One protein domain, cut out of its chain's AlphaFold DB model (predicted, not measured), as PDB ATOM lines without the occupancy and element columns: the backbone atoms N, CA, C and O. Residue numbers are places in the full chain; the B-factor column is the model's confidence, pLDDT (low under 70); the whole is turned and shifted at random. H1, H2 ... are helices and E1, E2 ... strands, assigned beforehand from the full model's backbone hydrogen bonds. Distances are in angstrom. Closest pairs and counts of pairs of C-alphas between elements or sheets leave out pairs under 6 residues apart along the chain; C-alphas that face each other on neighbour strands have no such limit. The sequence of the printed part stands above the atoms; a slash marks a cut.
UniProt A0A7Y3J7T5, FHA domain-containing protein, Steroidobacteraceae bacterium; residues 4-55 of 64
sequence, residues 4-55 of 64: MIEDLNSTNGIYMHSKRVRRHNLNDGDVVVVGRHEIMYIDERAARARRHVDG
ATOM      1  N   MET A   4      10.235 -54.625  23.831       95.38
ATOM      2  CA  MET A   4       9.053 -55.368  23.386       95.38
ATOM      3  C   MET A   4       8.248 -55.817  24.601       95.38
ATOM      4  O   MET A   4       8.831 -56.280  25.582       95.38
ATOM      5  N   ILE A   5       6.922 -55.742  24.512       95.75
ATOM      6  CA  ILE A   5       6.005 -56.385  25.457       95.75
ATOM      7  C   ILE A   5       5.342 -57.598  24.800       95.75
ATOM      8  O   ILE A   5       4.952 -57.536  23.631       95.75
ATOM      9  N   GLU A   6       5.222 -58.701  25.541       97.06
ATOM     10  CA  GLU A   6       4.593 -59.947  25.095       97.06
ATOM     11  C   GLU A   6       3.618 -60.492  26.154       97.06
ATOM     12  O   GLU A   6       3.952 -60.568  27.335       97.06
ATOM     13  N   ASP A   7       2.413 -60.883  25.728       96.81
ATOM     14  CA  ASP A   7       1.407 -61.544  26.568       96.81
ATOM     15  C   ASP A   7       1.616 -63.067  26.559       96.81
ATOM     16  O   ASP A   7       1.329 -63.739  25.564       96.81
ATOM     17  N   LEU A   8       2.057 -63.626  27.689       96.69
ATOM     18  CA  LEU A   8       2.278 -65.065  27.885       96.69
ATOM     19  C   LEU A   8       0.997 -65.790  28.309       96.69
ATOM     20  O   LEU A   8       0.953 -66.447  29.347       96.69
ATOM     21  N   ASN A   9      -0.069 -65.640  27.522       94.06
ATOM     22  CA  ASN A   9      -1.382 -66.214  27.831       94.06
ATOM     23  C   ASN A   9      -1.912 -65.804  29.216       94.06
ATOM     24  O   ASN A   9      -2.506 -66.617  29.926       94.06
ATOM     25  N   SER A  10      -1.731 -64.540  29.604       95.12
ATOM     26  CA  SER A  10      -2.283 -64.050  30.865       95.12
ATOM     27  C   SER A  10      -3.813 -64.176  30.889       95.12
ATOM     28  O   SER A  10      -4.495 -63.956  29.880       95.12
ATOM     29  N   THR A  11      -4.368 -64.506  32.062       95.88
ATOM     30  CA  THR A  11      -5.817 -64.701  32.257       95.88
ATOM     31  C   THR A  11      -6.619 -63.479  31.815       95.88
ATOM     32  O   THR A  11      -7.640 -63.614  31.146       95.88
ATOM     33  N   ASN A  12      -6.125 -62.283  32.142       95.38
ATOM     34  CA  ASN A  12      -6.815 -61.029  31.848       95.38
ATOM     35  C   ASN A  12      -6.384 -60.401  30.511       95.38
ATOM     36  O   ASN A  12      -7.172 -59.677  29.904       95.38
ATOM     37  N   GLY A  13      -5.180 -60.708  30.016       95.81
ATOM     38  CA  GLY A  13      -4.605 -60.106  28.814       95.81
ATOM     39  C   GLY A  13      -3.850 -58.798  29.070       95.81
ATOM     40  O   GLY A  13      -3.943 -58.189  30.140       95.81
ATOM     41  N   ILE A  14      -3.124 -58.367  28.036       97.69
ATOM     42  CA  ILE A  14      -2.498 -57.045  27.926       97.69
ATOM     43  C   ILE A  14      -3.281 -56.217  26.903       97.69
ATOM     44  O   ILE A  14      -3.648 -56.740  25.844       97.69
ATOM     45  N   TYR A  15      -3.521 -54.938  27.192       96.88
ATOM     46  CA  TYR A  15      -4.232 -54.021  26.300       96.88
ATOM     47  C   TYR A  15      -3.446 -52.734  26.061       96.88
ATOM     48  O   TYR A  15      -2.780 -52.226  26.956       96.88
ATOM     49  N   MET A  16      -3.574 -52.181  24.857       95.12
ATOM     50  CA  MET A  16      -3.124 -50.836  24.489       95.12
ATOM     51  C   MET A  16      -4.187 -50.181  23.630       95.12
ATOM     52  O   MET A  16      -4.743 -50.843  22.752       95.12
ATOM     53  N   HIS A  17      -4.479 -48.903  23.872       91.38
ATOM     54  CA  HIS A  17      -5.541 -48.178  23.159       91.38
ATOM     55  C   HIS A  17      -6.855 -48.986  23.097       91.38
ATOM     56  O   HIS A  17      -7.471 -49.131  22.042       91.38
ATOM     57  N   SER A  18      -7.223 -49.614  24.222       92.69
ATOM     58  CA  SER A  18      -8.402 -50.488  24.359       92.69
ATOM     59  C   SER A  18      -8.413 -51.754  23.481       92.69
ATOM     60  O   SER A  18      -9.420 -52.458  23.428       92.69
ATOM     61  N   LYS A  19      -7.301 -52.103  22.827       94.88
ATOM     62  CA  LYS A  19      -7.145 -53.319  22.020       94.88
ATOM     63  C   LYS A  19      -6.266 -54.333  22.743       94.88
ATOM     64  O   LYS A  19      -5.203 -53.975  23.238       94.88
ATOM     65  N   ARG A  20      -6.673 -55.609  22.768       95.44
ATOM     66  CA  ARG A  20      -5.838 -56.697  23.307       95.44
ATOM     67  C   ARG A  20      -4.629 -56.927  22.402       95.44
ATOM     68  O   ARG A  20      -4.786 -57.058  21.186       95.44
ATOM     69  N   VAL A  21      -3.441 -57.015  22.989       96.31
ATOM     70  CA  VAL A  21      -2.181 -57.152  22.250       96.31
ATOM     71  C   VAL A  21      -1.402 -58.361  22.746       96.31
ATOM     72  O   VAL A  21      -1.279 -58.571  23.948       96.31
ATOM     73  N   ARG A  22      -0.877 -59.168  21.814       96.31
ATOM     74  CA  ARG A  22       0.012 -60.293  22.143       96.31
ATOM     75  C   ARG A  22       1.485 -59.934  22.117       96.31
ATOM     76  O   ARG A  22       2.241 -60.488  22.897       96.31
ATOM     77  N   ARG A  23       1.892 -59.062  21.198       96.75
ATOM     78  CA  ARG A  23       3.276 -58.622  21.047       96.75
ATOM     79  C   ARG A  23       3.292 -57.205  20.488       96.75
ATOM     80  O   ARG A  23       2.557 -56.951  19.536       96.75
ATOM     81  N   HIS A  24       4.100 -56.313  21.052       95.88
ATOM     82  CA  HIS A  24       4.188 -54.920  20.599       95.88
ATOM     83  C   HIS A  24       5.515 -54.270  20.958       95.88
ATOM     84  O   HIS A  24       5.999 -54.442  22.077       95.88
ATOM     85  N   ASN A  25       6.076 -53.523  20.004       96.31
ATOM     86  CA  ASN A  25       7.288 -52.739  20.220       96.31
ATOM     87  C   ASN A  25       6.907 -51.475  20.983       96.31
ATOM     88  O   ASN A  25       6.112 -50.686  20.480       96.31
ATOM     89  N   LEU A  26       7.471 -51.300  22.173       95.31
ATOM     90  CA  LEU A  26       7.180 -50.154  23.020       95.31
ATOM     91  C   LEU A  26       7.900 -48.912  22.498       95.31
ATOM     92  O   LEU A  26       9.107 -48.947  22.248       95.31
ATOM     93  N   ASN A  27       7.152 -47.818  22.391       94.25
ATOM     94  CA  ASN A  27       7.687 -46.477  22.202       94.25
ATOM     95  C   ASN A  27       7.584 -45.683  23.503       94.25
ATOM     96  O   ASN A  27       6.708 -45.944  24.326       94.25
ATOM     97  N   ASP A  28       8.470 -44.703  23.675       94.69
ATOM     98  CA  ASP A  28       8.413 -43.764  24.798       94.69
ATOM     99  C   ASP A  28       7.009 -43.153  24.940       94.69
ATOM    100  O   ASP A  28       6.438 -42.655  23.968       94.69
ATOM    101  N   GLY A  29       6.452 -43.222  26.147       95.12
ATOM    102  CA  GLY A  29       5.103 -42.756  26.458       95.12
ATOM    103  C   GLY A  29       3.981 -43.765  26.192       95.12
ATOM    104  O   GLY A  29       2.832 -43.454  26.509       95.12
ATOM    105  N   ASP A  30       4.264 -44.961  25.662       96.25
ATOM    106  CA  ASP A  30       3.236 -45.992  25.474       96.25
ATOM    107  C   ASP A  30       2.598 -46.369  26.821       96.25
ATOM    108  O   ASP A  30       3.283 -46.700  27.794       96.25
ATOM    109  N   VAL A  31       1.265 -46.360  26.861       97.31
ATOM    110  CA  VAL A  31       0.484 -46.760  28.034       97.31
ATOM    111  C   VAL A  31      -0.116 -48.142  27.806       97.31
ATOM    112  O   VAL A  31      -0.914 -48.353  26.889       97.31
ATOM    113  N   VAL A  32       0.265 -49.091  28.659       97.12
ATOM    114  CA  VAL A  32      -0.174 -50.487  28.621       97.12
ATOM    115  C   VAL A  32      -1.046 -50.808  29.828       97.12
ATOM    116  O   VAL A  32      -0.733 -50.459  30.964       97.12
ATOM    117  N   VAL A  33      -2.128 -51.543  29.595       97.56
ATOM    118  CA  VAL A  33      -2.960 -52.116  30.653       97.56
ATOM    119  C   VAL A  33      -2.594 -53.583  30.822       97.56
ATOM    120  O   VAL A  33      -2.702 -54.368  29.879       97.56
ATOM    121  N   VAL A  34      -2.193 -53.966  32.031       95.69
ATOM    122  CA  VAL A  34      -1.888 -55.347  32.417       95.69
ATOM    123  C   VAL A  34      -2.876 -55.772  33.496       95.69
ATOM    124  O   VAL A  34      -2.799 -55.355  34.655       95.69
ATOM    125  N   GLY A  35      -3.851 -56.600  33.119       91.38
ATOM    126  CA  GLY A  35      -4.958 -56.940  34.009       91.38
ATOM    127  C   GLY A  35      -5.766 -55.706  34.424       91.38
ATOM    128  O   GLY A  35      -6.543 -55.192  33.630       91.38
ATOM    129  N   ARG A  36      -5.607 -55.257  35.675       92.94
ATOM    130  CA  ARG A  36      -6.284 -54.064  36.232       92.94
ATOM    131  C   ARG A  36      -5.349 -52.865  36.413       92.94
ATOM    132  O   ARG A  36      -5.767 -51.855  36.967       92.94
ATOM    133  N   HIS A  37      -4.083 -53.008  36.035       95.56
ATOM    134  CA  HIS A  37      -3.060 -51.994  36.239       95.56
ATOM    135  C   HIS A  37      -2.764 -51.279  34.932       95.56
ATOM    136  O   HIS A  37      -2.678 -51.922  33.890       95.56
ATOM    137  N   GLU A  38      -2.570 -49.971  35.011       96.75
ATOM    138  CA  GLU A  38      -2.146 -49.122  33.904       96.75
ATOM    139  C   GLU A  38      -0.702 -48.687  34.162       96.75
ATOM    140  O   GLU A  38      -0.368 -48.231  35.258       96.75
ATOM    141  N   ILE A  39       0.172 -48.915  33.185       96.88
ATOM    142  CA  ILE A  39       1.613 -48.685  33.282       96.88
ATOM    143  C   ILE A  39       2.036 -47.870  32.065       96.88
ATOM    144  O   ILE A  39       1.683 -48.209  30.939       96.88
ATOM    145  N   MET A  40       2.822 -46.820  32.286       96.81
ATOM    146  CA  MET A  40       3.441 -46.033  31.221       96.81
ATOM    147  C   MET A  40       4.892 -46.470  31.037       96.81
ATOM    148  O   MET A  40       5.644 -46.572  32.009       96.81
ATOM    149  N   TYR A  41       5.286 -46.727  29.796       95.81
ATOM    150  CA  TYR A  41       6.671 -46.982  29.436       95.81
ATOM    151  C   TYR A  41       7.408 -45.660  29.203       95.81
ATOM    152  O   TYR A  41       6.925 -44.792  28.480       95.81
ATOM    153  N   ILE A  42       8.584 -45.518  29.813       94.94
ATOM    154  CA  ILE A  42       9.454 -44.347  29.671       94.94
ATOM    155  C   ILE A  42      10.809 -44.836  29.168       94.94
ATOM    156  O   ILE A  42      11.464 -45.640  29.840       94.94
ATOM    157  N   ASP A  43      11.246 -44.347  28.009       93.56
ATOM    158  CA  ASP A  43      12.575 -44.637  27.476       93.56
ATOM    159  C   ASP A  43      13.570 -43.521  27.825       93.56
ATOM    160  O   ASP A  43      13.768 -42.541  27.100       93.56
ATOM    161  N   GLU A  44      14.286 -43.699  28.937       90.19
ATOM    162  CA  GLU A  44      15.349 -42.771  29.331       90.19
ATOM    163  C   GLU A  44      16.542 -42.750  28.364       90.19
ATOM    164  O   GLU A  44      17.343 -41.812  28.405       90.19
ATOM    165  N   ARG A  45      16.718 -43.762  27.505       87.69
ATOM    166  CA  ARG A  45      17.869 -43.823  26.589       87.69
ATOM    167  C   ARG A  45      17.773 -42.711  25.556       87.69
ATOM    168  O   ARG A  45      18.769 -42.033  25.306       87.69
ATOM    169  N   ALA A  46      16.571 -42.463  25.036       78.50
ATOM    170  CA  ALA A  46      16.296 -41.337  24.152       78.50
ATOM    171  C   ALA A  46      16.595 -39.994  24.844       78.50
ATOM    172  O   ALA A  46      17.252 -39.124  24.268       78.50
ATOM    173  N   ALA A  47      16.187 -39.840  26.106       80.88
ATOM    174  CA  ALA A  47      16.467 -38.635  26.884       80.88
ATOM    175  C   ALA A  47      17.975 -38.428  27.141       80.88
ATOM    176  O   ALA A  47      18.477 -37.309  27.032       80.88
ATOM    177  N   ARG A  48      18.722 -39.497  27.441       81.44
ATOM    178  CA  ARG A  48      20.185 -39.454  27.638       81.44
ATOM    179  C   ARG A  48      20.944 -39.155  26.350       81.44
ATOM    180  O   ARG A  48      21.936 -38.430  26.405       81.44
ATOM    181  N   ALA A  49      20.478 -39.679  25.218       77.75
ATOM    182  CA  ALA A  49      21.052 -39.386  23.909       77.75
ATOM    183  C   ALA A  49      20.888 -37.902  23.553       77.75
ATOM    184  O   ALA A  49      21.869 -37.259  23.200       77.75
ATOM    185  N   ARG A  50      19.689 -37.326  23.744       72.88
ATOM    186  CA  ARG A  50      19.445 -35.882  23.545       72.88
ATOM    187  C   ARG A  50      20.382 -35.019  24.397       72.88
ATOM    188  O   ARG A  50      21.024 -34.119  23.875       72.88
ATOM    189  N   ARG A  51      20.556 -35.365  25.678       75.38
ATOM    190  CA  ARG A  51      21.487 -34.661  26.584       75.38
ATOM    191  C   ARG A  51      22.951 -34.717  26.141       75.38
ATOM    192  O   ARG A  51      23.696 -33.795  26.443       75.38
ATOM    193  N   HIS A  52      23.374 -35.792  25.477       70.06
ATOM    194  CA  HIS A  52      24.731 -35.882  24.931       70.06
ATOM    195  C   HIS A  52      24.924 -35.008  23.690       70.06
ATOM    196  O   HIS A  52      26.031 -34.531  23.475       70.06
ATOM    197  N   VAL A  53      23.874 -34.792  22.894       67.44
ATOM    198  CA  VAL A  53      23.939 -33.956  21.684       67.44
ATOM    199  C   VAL A  53      23.950 -32.466  22.042       67.44
ATOM    200  O   VAL A  53      24.738 -31.717  21.478       67.44
ATOM    201  N   ASP A  54      23.158 -32.044  23.029       67.19
ATOM    202  CA  ASP A  54      23.119 -30.638  23.469       67.19
ATOM    203  C   ASP A  54      24.363 -30.215  24.284       67.19
ATOM    204  O   ASP A  54      24.623 -29.031  24.462       67.19
ATOM    205  N   GLY A  55      25.148 -31.172  24.796       59.38
ATOM    206  CA  GLY A  55      26.340 -30.917  25.619       59.38
ATOM    207  C   GLY A  55      27.638 -30.680  24.836       59.38
ATOM    208  O   GLY A  55      28.674 -30.427  25.447       59.38
TER     209      GLY A  55
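This is residues 4 to 55 of the 64 residues of the protein "FHA domain-containing protein" of Steroidobacteraceae bacterium (UniProt A0A7Y3J7T5). A small antiparallel sheet of E2, E4 and E5 makes one wall of a little body, and a two-stranded ribbon of E1 and E3 makes the wall across from it, with loops joining the two. From one end of this body the chain runs on into the helix H1, and residues 48 to 55, of which 48 to 54 belong to H1, stick out as a free arm. The printed part has 52 residues with five named strands and then one named helix, in the order E1, E2, E3, E4, E5, H1, and its class is mixed, helices and strands. The larger sheet has the order E2, E4, E5, and the smaller is E1 beside E3, also antiparallel. The whole is loose, with a radius of gyration of the C-alphas of 13.9 A, and spans 47 by 16 by 14 A, the length being made in part by the arm.

In the larger sheet, E2 is residues 14 to 16, 7.1 A from first to last C-alpha, E4 is residues 31 to 34, 9.9 A, and E5 is residues 37 to 40, 10.1 A. C-alpha 31, where E4 begins, is at (0.484, -46.760, 28.034). In the smaller sheet, E1 is residues 4 to 6, 6.6 A, with C-alpha 4 at (9.053, -55.368, 23.386), and E3 is residues 23 to 26, 9.5 A. H1 is residues 44 to 54, 15.6 A, and ends with C-alpha 54 at (23.119, -30.638, 23.469).

E4 is the inner strand of the larger sheet, and E2 and E5 are its edge strands. E4 and E5 form a hairpin, antiparallel at 152 degrees; the C-alphas of Val 31 and Met 40 face each other at 4.4 A, and N 32 and O 39 are within hydrogen-bond range at 2.8 A. E2 and E4 are antiparallel at 157 degrees, with N 33 and O 15 within hydrogen-bond range at 2.8 A. Residues 15 to 16 of E2 also pair, antiparallel, with residues 19 to 20. E1 and E3 are antiparallel at 151 degrees, with N 5 and O 24 at 2.9 A. E1 and E2 are only just apart, their closest C-alphas being 8.2 A from each other, and E3 and E4 are apart. H1 is not on the larger sheet, with 0 pairs of C-alphas within 10 A. In H1 every O i to N i+4 pair is within hydrogen-bond range.

The C-alphas of Thr 11 and Gly 55 are the two farthest apart, at 47.1 A. Without residues 48 to 55 the body has 44 residues and spans 35 by 17 by 14 A. The printed part has no cut, and no link is long. The mean pLDDT of the printed part is 91.0, and residues 53 to 55 are under 70.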